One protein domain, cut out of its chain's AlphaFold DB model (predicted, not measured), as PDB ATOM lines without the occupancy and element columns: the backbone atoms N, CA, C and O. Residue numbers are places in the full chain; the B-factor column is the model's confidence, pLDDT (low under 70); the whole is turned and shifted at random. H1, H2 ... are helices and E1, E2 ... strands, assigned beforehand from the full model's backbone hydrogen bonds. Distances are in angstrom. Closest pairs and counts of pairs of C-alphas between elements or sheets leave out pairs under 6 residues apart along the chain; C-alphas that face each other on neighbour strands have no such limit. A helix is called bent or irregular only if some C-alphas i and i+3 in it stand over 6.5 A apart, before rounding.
ATOM      1  N   SER A  50      -4.983  -0.918 -31.924       69.12
ATOM      2  CA  SER A  50      -3.932  -1.257 -32.896       69.12
ATOM      3  C   SER A  50      -3.996  -0.387 -34.158       69.12
ATOM      4  O   SER A  50      -2.968   0.043 -34.675       69.12
ATOM      5  N   ILE A  51      -5.202  -0.103 -34.663       69.06
ATOM      6  CA  ILE A  51      -5.399   0.799 -35.808       69.06
ATOM      7  C   ILE A  51      -5.006   2.230 -35.428       69.06
ATOM      8  O   ILE A  51      -4.318   2.897 -36.201       69.06
ATOM      9  N   ASP A  52      -5.411   2.697 -34.247       64.88
ATOM     10  CA  ASP A  52      -5.087   4.038 -33.761       64.88
ATOM     11  C   ASP A  52      -3.566   4.228 -33.598       64.88
ATOM     12  O   ASP A  52      -3.040   5.277 -33.984       64.88
ATOM     13  N   GLU A  53      -2.852   3.211 -33.103       69.94
ATOM     14  CA  GLU A  53      -1.388   3.195 -32.983       69.94
ATOM     15  C   GLU A  53      -0.701   3.212 -34.356       69.94
ATOM     16  O   GLU A  53       0.137   4.076 -34.618       69.94
ATOM     17  N   LEU A  54      -1.132   2.353 -35.287       71.12
ATOM     18  CA  LEU A  54      -0.612   2.335 -36.657       71.12
ATOM     19  C   LEU A  54      -0.809   3.689 -37.356       71.12
ATOM     20  O   LEU A  54       0.105   4.216 -37.992       71.12
ATOM     21  N   MET A  55      -2.004   4.272 -37.244       64.69
ATOM     22  CA  MET A  55      -2.305   5.581 -37.823       64.69
ATOM     23  C   MET A  55      -1.467   6.692 -37.188       64.69
ATOM     24  O   MET A  55      -1.078   7.636 -37.882       64.69
ATOM     25  N   TYR A  56      -1.203   6.605 -35.883       68.12
ATOM     26  CA  TYR A  56      -0.346   7.549 -35.176       68.12
ATOM     27  C   TYR A  56       1.098   7.476 -35.689       68.12
ATOM     28  O   TYR A  56       1.656   8.511 -36.059       68.12
ATOM     29  N   ASP A  57       1.674   6.279 -35.791       70.94
ATOM     30  CA  ASP A  57       3.058   6.089 -36.233       70.94
ATOM     31  C   ASP A  57       3.254   6.421 -37.714       70.94
ATOM     32  O   ASP A  57       4.205   7.123 -38.072       70.94
ATOM     33  N   ALA A  58       2.323   6.011 -38.580       67.38
ATOM     34  CA  ALA A  58       2.353   6.363 -39.997       67.38
ATOM     35  C   ALA A  58       2.236   7.883 -40.204       67.38
ATOM     36  O   ALA A  58       2.998   8.475 -40.973       67.38
ATOM     37  N   GLY A  59       1.316   8.534 -39.480       63.50
ATOM     38  CA  GLY A  59       1.149   9.986 -39.517       63.50
ATOM     39  C   GLY A  59       2.381  10.728 -38.996       63.50
ATOM     40  O   GLY A  59       2.825  11.696 -39.615       63.50
ATOM     41  N   ARG A  60       2.975  10.250 -37.896       76.44
ATOM     42  CA  ARG A  60       4.231  10.775 -37.349       76.44
ATOM     43  C   ARG A  60       5.364  10.680 -38.365       76.44
ATOM     44  O   ARG A  60       6.010  11.693 -38.624       76.44
ATOM     45  N   GLY A  61       5.569   9.507 -38.960       70.25
ATOM     46  CA  GLY A  61       6.632   9.276 -39.936       70.25
ATOM     47  C   GLY A  61       6.507  10.183 -41.160       70.25
ATOM     48  O   GLY A  61       7.480  10.822 -41.551       70.25
ATOM     49  N   LEU A  62       5.300  10.315 -41.720       68.94
ATOM     50  CA  LEU A  62       5.047  11.201 -42.861       68.94
ATOM     51  C   LEU A  62       5.399  12.660 -42.539       68.94
ATOM     52  O   LEU A  62       6.057  13.344 -43.323       68.94
ATOM     53  N   VAL A  63       4.969  13.134 -41.369       73.50
ATOM     54  CA  VAL A  63       5.198  14.513 -40.935       73.50
ATOM     55  C   VAL A  63       6.679  14.764 -40.657       73.50
ATOM     56  O   VAL A  63       7.208  15.781 -41.095       73.50
ATOM     57  N   GLU A  64       7.380  13.850 -39.983       83.44
ATOM     58  CA  GLU A  64       8.825  13.969 -39.750       83.44
ATOM     59  C   GLU A  64       9.610  14.031 -41.073       83.44
ATOM     60  O   GLU A  64      10.503  14.870 -41.208       83.44
ATOM     61  N   GLN A  65       9.230  13.238 -42.082       76.81
ATOM     62  CA  GLN A  65       9.834  13.311 -43.419       76.81
ATOM     63  C   GLN A  65       9.567  14.654 -44.105       76.81
ATOM     64  O   GLN A  65      10.492  15.267 -44.637       76.81
ATOM     65  N   LEU A  66       8.338  15.170 -44.028       75.19
ATOM     66  CA  LEU A  66       8.002  16.496 -44.552       75.19
ATOM     67  C   LEU A  66       8.856  17.601 -43.904       75.19
ATOM     68  O   LEU A  66       9.323  18.513 -44.588       75.19
ATOM     69  N   LEU A  67       9.107  17.513 -42.592       83.12
ATOM     70  CA  LEU A  67       9.973  18.461 -41.886       83.12
ATOM     71  C   LEU A  67      11.430  18.380 -42.353       83.12
ATOM     72  O   LEU A  67      12.097  19.411 -42.431       83.12
ATOM     73  N   VAL A  68      11.929  17.181 -42.665       85.38
ATOM     74  CA  VAL A  68      13.272  16.988 -43.230       85.38
ATOM     75  C   VAL A  68      13.360  17.571 -44.638       85.38
ATOM     76  O   VAL A  68      14.328  18.275 -44.927       85.38
ATOM     77  N   ILE A  69      12.351  17.354 -45.484       79.62
ATOM     78  CA  ILE A  69      12.286  17.931 -46.837       79.62
ATOM     79  C   ILE A  69      12.312  19.462 -46.754       79.62
ATOM     80  O   ILE A  69      13.202  20.090 -47.320       79.62
ATOM     81  N   SER A  70      11.426  20.059 -45.950       80.12
ATOM     82  CA  SER A  70      11.373  21.516 -45.764       80.12
ATOM     83  C   SER A  70      12.671  22.085 -45.173       80.12
ATOM     84  O   SER A  70      13.115  23.164 -45.555       80.12
ATOM     85  N   ALA A  71      13.335  21.363 -44.265       87.00
ATOM     86  CA  ALA A  71      14.640  21.774 -43.750       87.00
ATOM     87  C   ALA A  71      15.751  21.690 -44.816       87.00
ATOM     88  O   ALA A  71      16.668  22.513 -44.808       87.00
ATOM     89  N   THR A  72      15.657  20.732 -45.740       87.12
ATOM     90  CA  THR A  72      16.598  20.557 -46.857       87.12
ATOM     91  C   THR A  72      16.466  21.680 -47.880       87.12
ATOM     92  O   THR A  72      17.481  22.170 -48.361       87.12
ATOM     93  N   GLU A  73      15.254  22.168 -48.145       84.75
ATOM     94  CA  GLU A  73      15.047  23.357 -48.988       84.75
ATOM     95  C   GLU A  73      15.752  24.600 -48.419       84.75
ATOM     96  O   GLU A  73      16.277  25.420 -49.168       84.75
ATOM     97  N   VAL A  74      15.800  24.729 -47.088       85.69
ATOM     98  CA  VAL A  74      16.395  25.891 -46.407       85.69
ATOM     99  C   VAL A  74      17.912  25.762 -46.233       85.69
ATOM    100  O   VAL A  74      18.633  26.753 -46.353       85.69
ATOM    101  N   ALA A  75      18.412  24.575 -45.884       84.31
ATOM    102  CA  ALA A  75      19.810  24.366 -45.491       84.31
ATOM    103  C   ALA A  75      20.638  23.533 -46.486       84.31
ATOM    104  O   ALA A  75      21.842  23.372 -46.278       84.31
ATOM    105  N   GLU A  86      25.320  29.194 -45.321       79.75
ATOM    106  CA  GLU A  86      24.903  30.219 -44.348       79.75
ATOM    107  C   GLU A  86      23.998  29.629 -43.254       79.75
ATOM    108  O   GLU A  86      24.138  29.983 -42.083       79.75
ATOM    109  N   VAL A  87      23.141  28.665 -43.607       84.69
ATOM    110  CA  VAL A  87      22.293  27.890 -42.687       84.69
ATOM    111  C   VAL A  87      22.804  26.453 -42.612       84.69
ATOM    112  O   VAL A  87      23.224  25.888 -43.616       84.69
ATOM    113  N   ARG A  88      22.818  25.862 -41.412       86.06
ATOM    114  CA  ARG A  88      23.394  24.535 -41.155       86.06
ATOM    115  C   ARG A  88      22.483  23.664 -40.310       86.06
ATOM    116  O   ARG A  88      21.822  24.152 -39.393       86.06
ATOM    117  N   TRP A  89      22.559  22.360 -40.552       87.56
ATOM    118  CA  TRP A  89      21.959  21.329 -39.712       87.56
ATOM    119  C   TRP A  89      22.622  21.286 -38.326       87.56
ATOM    120  O   TRP A  89      23.847  21.293 -38.209       87.56
ATOM    121  N   HIS A  90      21.813  21.224 -37.269       88.19
ATOM    122  CA  HIS A  90      22.249  21.250 -35.867       88.19
ATOM    123  C   HIS A  90      21.480  20.207 -35.028       88.19
ATOM    124  O   HIS A  90      20.993  20.477 -33.925       88.19
ATOM    125  N   GLY A  91      21.349  19.000 -35.579       87.25
ATOM    126  CA  GLY A  91      20.654  17.877 -34.946       87.25
ATOM    127  C   GLY A  91      19.131  17.970 -35.041       87.25
ATOM    128  O   GLY A  91      18.588  18.592 -35.955       87.25
ATOM    129  N   SER A  92      18.456  17.328 -34.095       89.25
ATOM    130  CA  SER A  92      17.001  17.274 -33.969       89.25
ATOM    131  C   SER A  92      16.565  17.682 -32.561       89.25
ATOM    132  O   SER A  92      17.367  17.786 -31.631       89.25
ATOM    133  N   GLN A  93      15.279  17.973 -32.401       89.69
ATOM    134  CA  GLN A  93      14.645  18.158 -31.102       89.69
ATOM    135  C   GLN A  93      13.224  17.628 -31.129       89.69
ATOM    136  O   GLN A  93      12.557  17.644 -32.164       89.69
ATOM    137  N   ARG A  94      12.726  17.231 -29.958       89.38
ATOM    138  CA  ARG A  94      11.306  16.930 -29.800       89.38
ATOM    139  C   ARG A  94      10.490  18.192 -30.065       89.38
ATOM    140  O   ARG A  94      10.769  19.263 -29.527       89.38
ATOM    141  N   GLY A  95       9.493  18.047 -30.919       84.00
ATOM    142  CA  GLY A  95       8.501  19.044 -31.262       84.00
ATOM    143  C   GLY A  95       7.104  18.451 -31.143       84.00
ATOM    144  O   GLY A  95       6.910  17.248 -30.972       84.00
ATOM    145  N   GLN A  96       6.118  19.327 -31.223       83.44
ATOM    146  CA  GLN A  96       4.718  18.941 -31.218       83.44
ATOM    147  C   GLN A  96       3.992  19.696 -32.324       83.44
ATOM    148  O   GLN A  96       4.282  20.876 -32.534       83.44
ATOM    149  N   ILE A  97       3.097  19.011 -33.029       75.56
ATOM    150  CA  ILE A  97       2.224  19.591 -34.053       75.56
ATOM    151  C   ILE A  97       0.781  19.417 -33.598       75.56
ATOM    152  O   ILE A  97       0.392  18.344 -33.128       75.56
ATOM    153  N   VAL A  98       0.003  20.495 -33.678       70.62
ATOM    154  CA  VAL A  98      -1.397  20.500 -33.250       70.62
ATOM    155  C   VAL A  98      -2.292  20.164 -34.439       70.62
ATOM    156  O   VAL A  98      -2.401  20.946 -35.376       70.62
ATOM    157  N   MET A  99      -2.942  19.003 -34.389       62.84
ATOM    158  CA  MET A  99      -3.987  18.602 -35.335       62.84
ATOM    159  C   MET A  99      -5.373  18.932 -34.757       62.84
ATOM    160  O   MET A  99      -5.485  19.258 -33.574       62.84
ATOM    161  N   ASP A 100      -6.428  18.821 -35.571       52.72
ATOM    162  CA  ASP A 100      -7.797  19.230 -35.201       52.72
ATOM    163  C   ASP A 100      -8.303  18.620 -33.879       52.72
ATOM    164  O   ASP A 100      -8.955  19.313 -33.096       52.72
ATOM    165  N   GLU A 101      -7.959  17.362 -33.578       53.38
ATOM    166  CA  GLU A 101      -8.431  16.671 -32.363       53.38
ATOM    167  C   GLU A 101      -7.317  16.080 -31.486       53.38
ATOM    168  O   GLU A 101      -7.595  15.533 -30.421       53.38
ATOM    169  N   ARG A 102      -6.046  16.184 -31.896       59.47
ATOM    170  CA  ARG A 102      -4.912  15.547 -31.203       59.47
ATOM    171  C   ARG A 102      -3.607  16.295 -31.421       59.47
ATOM    172  O   ARG A 102      -3.477  17.102 -32.336       59.47
ATOM    173  N   LYS A 103      -2.606  15.992 -30.598       68.81
ATOM    174  CA  LYS A 103      -1.237  16.457 -30.824       68.81
ATOM    175  C   LYS A 103      -0.346  15.314 -31.266       68.81
ATOM    176  O   LYS A 103      -0.325  14.264 -30.633       68.81
ATOM    177  N   LEU A 104       0.412  15.561 -32.321       75.94
ATOM    178  CA  LEU A 104       1.400  14.633 -32.839       75.94
ATOM    179  C   LEU A 104       2.764  15.015 -32.268       75.94
ATOM    180  O   LEU A 104       3.242  16.131 -32.494       75.94
ATOM    181  N   ASN A 105       3.372  14.120 -31.488       82.62
ATOM    182  CA  ASN A 105       4.748  14.310 -31.042       82.62
ATOM    183  C   ASN A 105       5.673  13.900 -32.185       82.62
ATOM    184  O   ASN A 105       5.580  12.779 -32.678       82.62
ATOM    185  N   VAL A 106       6.549  14.813 -32.588       85.81
ATOM    186  CA  VAL A 106       7.440  14.633 -33.734       85.81
ATOM    187  C   VAL A 106       8.870  14.958 -33.344       85.81
ATOM    188  O   VAL A 106       9.128  15.801 -32.484       85.81
ATOM    189  N   GLU A 107       9.821  14.320 -33.994       89.19
ATOM    190  CA  GLU A 107      11.216  14.707 -33.967       89.19
ATOM    191  C   GLU A 107      11.480  15.681 -35.119       89.19
ATOM    192  O   GLU A 107      11.502  15.309 -36.289       89.19
ATOM    193  N   ARG A 108      11.639  16.969 -34.795       88.75
ATOM    194  CA  ARG A 108      11.885  18.004 -35.805       88.75
ATOM    195  C   ARG A 108      13.383  18.271 -35.965       88.75
ATOM    196  O   ARG A 108      14.089  18.350 -34.953       88.75
ATOM    197  N   PRO A 109      13.880  18.494 -37.190       89.62
ATOM    198  CA  PRO A 109      15.237  18.980 -37.393       89.62
ATOM    199  C   PRO A 109      15.476  20.343 -36.730       89.62
ATOM    200  O   PRO A 109      14.547  21.097 -36.428       89.62
ATOM    201  N   ARG A 110      16.746  20.676 -36.504       90.75
ATOM    202  CA  ARG A 110      17.173  22.007 -36.066       90.75
ATOM    203  C   ARG A 110      18.130  22.602 -37.070       90.75
ATOM    204  O   ARG A 110      19.118  21.968 -37.435       90.75
ATOM    205  N   LEU A 111      17.865  23.847 -37.437       89.88
ATOM    206  CA  LEU A 111      18.713  24.628 -38.319       89.88
ATOM    207  C   LEU A 111      19.282  25.831 -37.563       89.88
ATOM    208  O   LEU A 111      18.621  26.403 -36.693       89.88
ATOM    209  N   ARG A 112      20.518  26.223 -37.870       87.75
ATOM    210  CA  ARG A 112      21.161  27.415 -37.296       87.75
ATOM    211  C   ARG A 112      21.916  28.215 -38.346       87.75
ATOM    212  O   ARG A 112      22.536  27.627 -39.230       87.75
ATOM    213  N   ARG A 113      21.915  29.544 -38.213       88.44
ATOM    214  CA  ARG A 113      22.740  30.431 -39.049       88.44
ATOM    215  C   ARG A 113      24.198  30.433 -38.603       88.44
ATOM    216  O   ARG A 113      24.521  30.278 -37.420       88.44
ATOM    217  N   ARG A 114      25.095  30.658 -39.560       75.19
ATOM    218  CA  ARG A 114      26.512  30.936 -39.320       75.19
ATOM    219  C   ARG A 114      26.629  32.306 -38.639       75.19
ATOM    220  O   ARG A 114      26.415  33.325 -39.273       75.19
ATOM    221  N   GLY A 115      26.953  32.308 -37.345       71.38
ATOM    222  CA  GLY A 115      26.953  33.513 -36.498       71.38
ATOM    223  C   GLY A 115      26.007  33.428 -35.294       71.38
ATOM    224  O   GLY A 115      26.059  34.284 -34.421       71.38
ATOM    225  N   GLY A 116      25.203  32.361 -35.203       76.50
ATOM    226  CA  GLY A 116      24.244  32.151 -34.119       76.50
ATOM    227  C   GLY A 116      22.804  32.425 -34.556       76.50
ATOM    228  O   GLY A 116      22.556  33.059 -35.576       76.50
ATOM    229  N   GLY A 117      21.847  31.896 -33.792       82.31
ATOM    230  CA  GLY A 117      20.414  31.985 -34.095       82.31
ATOM    231  C   GLY A 117      19.849  30.705 -34.714       82.31
ATOM    232  O   GLY A 117      20.455  30.091 -35.594       82.31
ATOM    233  N   GLU A 118      18.695  30.279 -34.203       87.25
ATOM    234  CA  GLU A 118      17.927  29.145 -34.723       87.25
ATOM    235  C   GLU A 118      17.098  29.604 -35.926       87.25
ATOM    236  O   GLU A 118      16.493  30.672 -35.892       87.25
ATOM    237  N   VAL A 119      17.112  28.812 -36.996       87.69
ATOM    238  CA  VAL A 119      16.307  29.062 -38.194       87.69
ATOM    239  C   VAL A 119      15.061  28.190 -38.102       87.69
ATOM    240  O   VAL A 119      15.195  26.977 -37.901       87.69
ATOM    241  N   PRO A 120      13.857  28.776 -38.201       86.06
ATOM    242  CA  PRO A 120      12.633  27.998 -38.176       86.06
ATOM    243  C   PRO A 120      12.501  27.128 -39.427       86.06
ATOM    244  O   PRO A 120      13.030  27.448 -40.490       86.06
ATOM    245  N   ILE A 121      11.773  26.020 -39.292       87.06
ATOM    246  CA  ILE A 121      11.399  25.165 -40.422       87.06
ATOM    247  C   ILE A 121      10.025  25.637 -40.911       87.06
ATOM    248  O   ILE A 121       9.071  25.517 -40.134       87.06
ATOM    249  N   PRO A 122       9.889  26.125 -42.159       81.31
ATOM    250  CA  PRO A 122       8.633  26.675 -42.672       81.31
ATOM    251  C   PRO A 122       7.442  25.723 -42.519       81.31
ATOM    252  O   PRO A 122       6.406  26.115 -41.983       81.31
ATOM    253  N   ALA A 123       7.611  24.443 -42.878       73.56
ATOM    254  CA  ALA A 123       6.556  23.441 -42.718       73.56
ATOM    255  C   ALA A 123       6.135  23.250 -41.249       73.56
ATOM    256  O   ALA A 123       4.957  23.069 -40.957       73.56
ATOM    257  N   TYR A 124       7.073  23.338 -40.299       81.38
ATOM    258  CA  TYR A 124       6.757  23.224 -38.872       81.38
ATOM    259  C   TYR A 124       5.965  24.428 -38.350       81.38
ATOM    260  O   TYR A 124       5.119  24.275 -37.465       81.38
ATOM    261  N   GLU A 125       6.247  25.628 -38.860       80.62
ATOM    262  CA  GLU A 125       5.498  26.833 -38.502       80.62
ATOM    263  C   GLU A 125       4.089  26.798 -39.089       80.62
ATOM    264  O   GLU A 125       3.129  27.021 -38.354       80.62
ATOM    265  N   GLN A 126       3.956  26.435 -40.366       71.19
ATOM    266  CA  GLN A 126       2.661  26.321 -41.038       71.19
ATOM    267  C   GLN A 126       1.768  25.253 -40.400       71.19
ATOM    268  O   GLN A 126       0.611  25.526 -40.103       71.19
ATOM    269  N   LEU A 127       2.306  24.067 -40.095       70.50
ATOM    270  CA  LEU A 127       1.539  22.996 -39.445       70.50
ATOM    271  C   LEU A 127       1.079  23.348 -38.020       70.50
ATOM    272  O   LEU A 127       0.162  22.717 -37.502       70.50
ATOM    273  N   ASN A 128       1.702  24.334 -37.369       70.81
ATOM    274  CA  ASN A 128       1.272  24.831 -36.059       70.81
ATOM    275  C   ASN A 128       0.335  26.039 -36.132       70.81
ATOM    276  O   ASN A 128      -0.239  26.417 -35.112       70.81
TER     277      ASN A 128
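AT A GLANCE: This is residues 50 to 75 and 86 to 128 of the 437 residues of the protein "Mutator family transposase" of Burkholderia cepacia (UniProt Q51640). A long, bent hairpin of two strands, E1 and E2, runs beside one long helix, H1, mainly along E2, and a short helix, H2, packs on H1 and near the far end of E1. Residues 50 to 55 of H1 stick out at one end of this rod. The printed part has 69 residues, with two named helices and two named strands in the order H1, E1, E2, H2; the sheet, E1 - E2, is antiparallel and the class is mixed, helices and strands. It is only just compact, close to loose, with a radius of gyration of the C-alphas of 13.1 A, and spans 46 by 18 by 17 A.

IN THESE COORDINATES: E1 is residues 87 to 98, 26.5 A long, and bends by 86 degrees at residue 91. E2 is residues 103 to 113, 28.9 A long, and bends by 58 degrees at residue 106. H1 is residues 50 to 75, 37.1 A long, with C-alpha 50 at (-3.932, -1.257, -32.896). H2 is residues 122 to 128, with C-alpha 128 at (1.272, 24.831, -36.059).

HOW THE PARTS SIT: E1 and E2 form a hairpin, at 158 degrees between directions, with N 90 and O 110 at 2.8 A and N 97 and O 104 at 2.9 A, within hydrogen-bond range. The closest C-alphas of H1 and E2, Arg 60 and Val 106, are 6.2 A apart. H1, with residues 66 to 71 alone, touches H2; their closest C-alphas, Ser 70 and Ala 123, are 6.0 A apart. They run opposite ways at a tilt of 36 degrees, only just steep. The closest C-alphas of E1 and H2, Ile 97 and Asn 128, are 5.7 A apart. In H1 and H2 every O i to N i+4 pair is within hydrogen-bond range.

THE WHOLE: The C-alphas farthest apart, Ser 50 and Gly 115, are 46.6 A apart. Residues 76 to 85 are not printed; C-alphas 75 and 86 are 7.8 A apart across the cut. No link printed whole is long. Confidence is under 70 at 14 residues, among them 50 to 53 and 99 to 103.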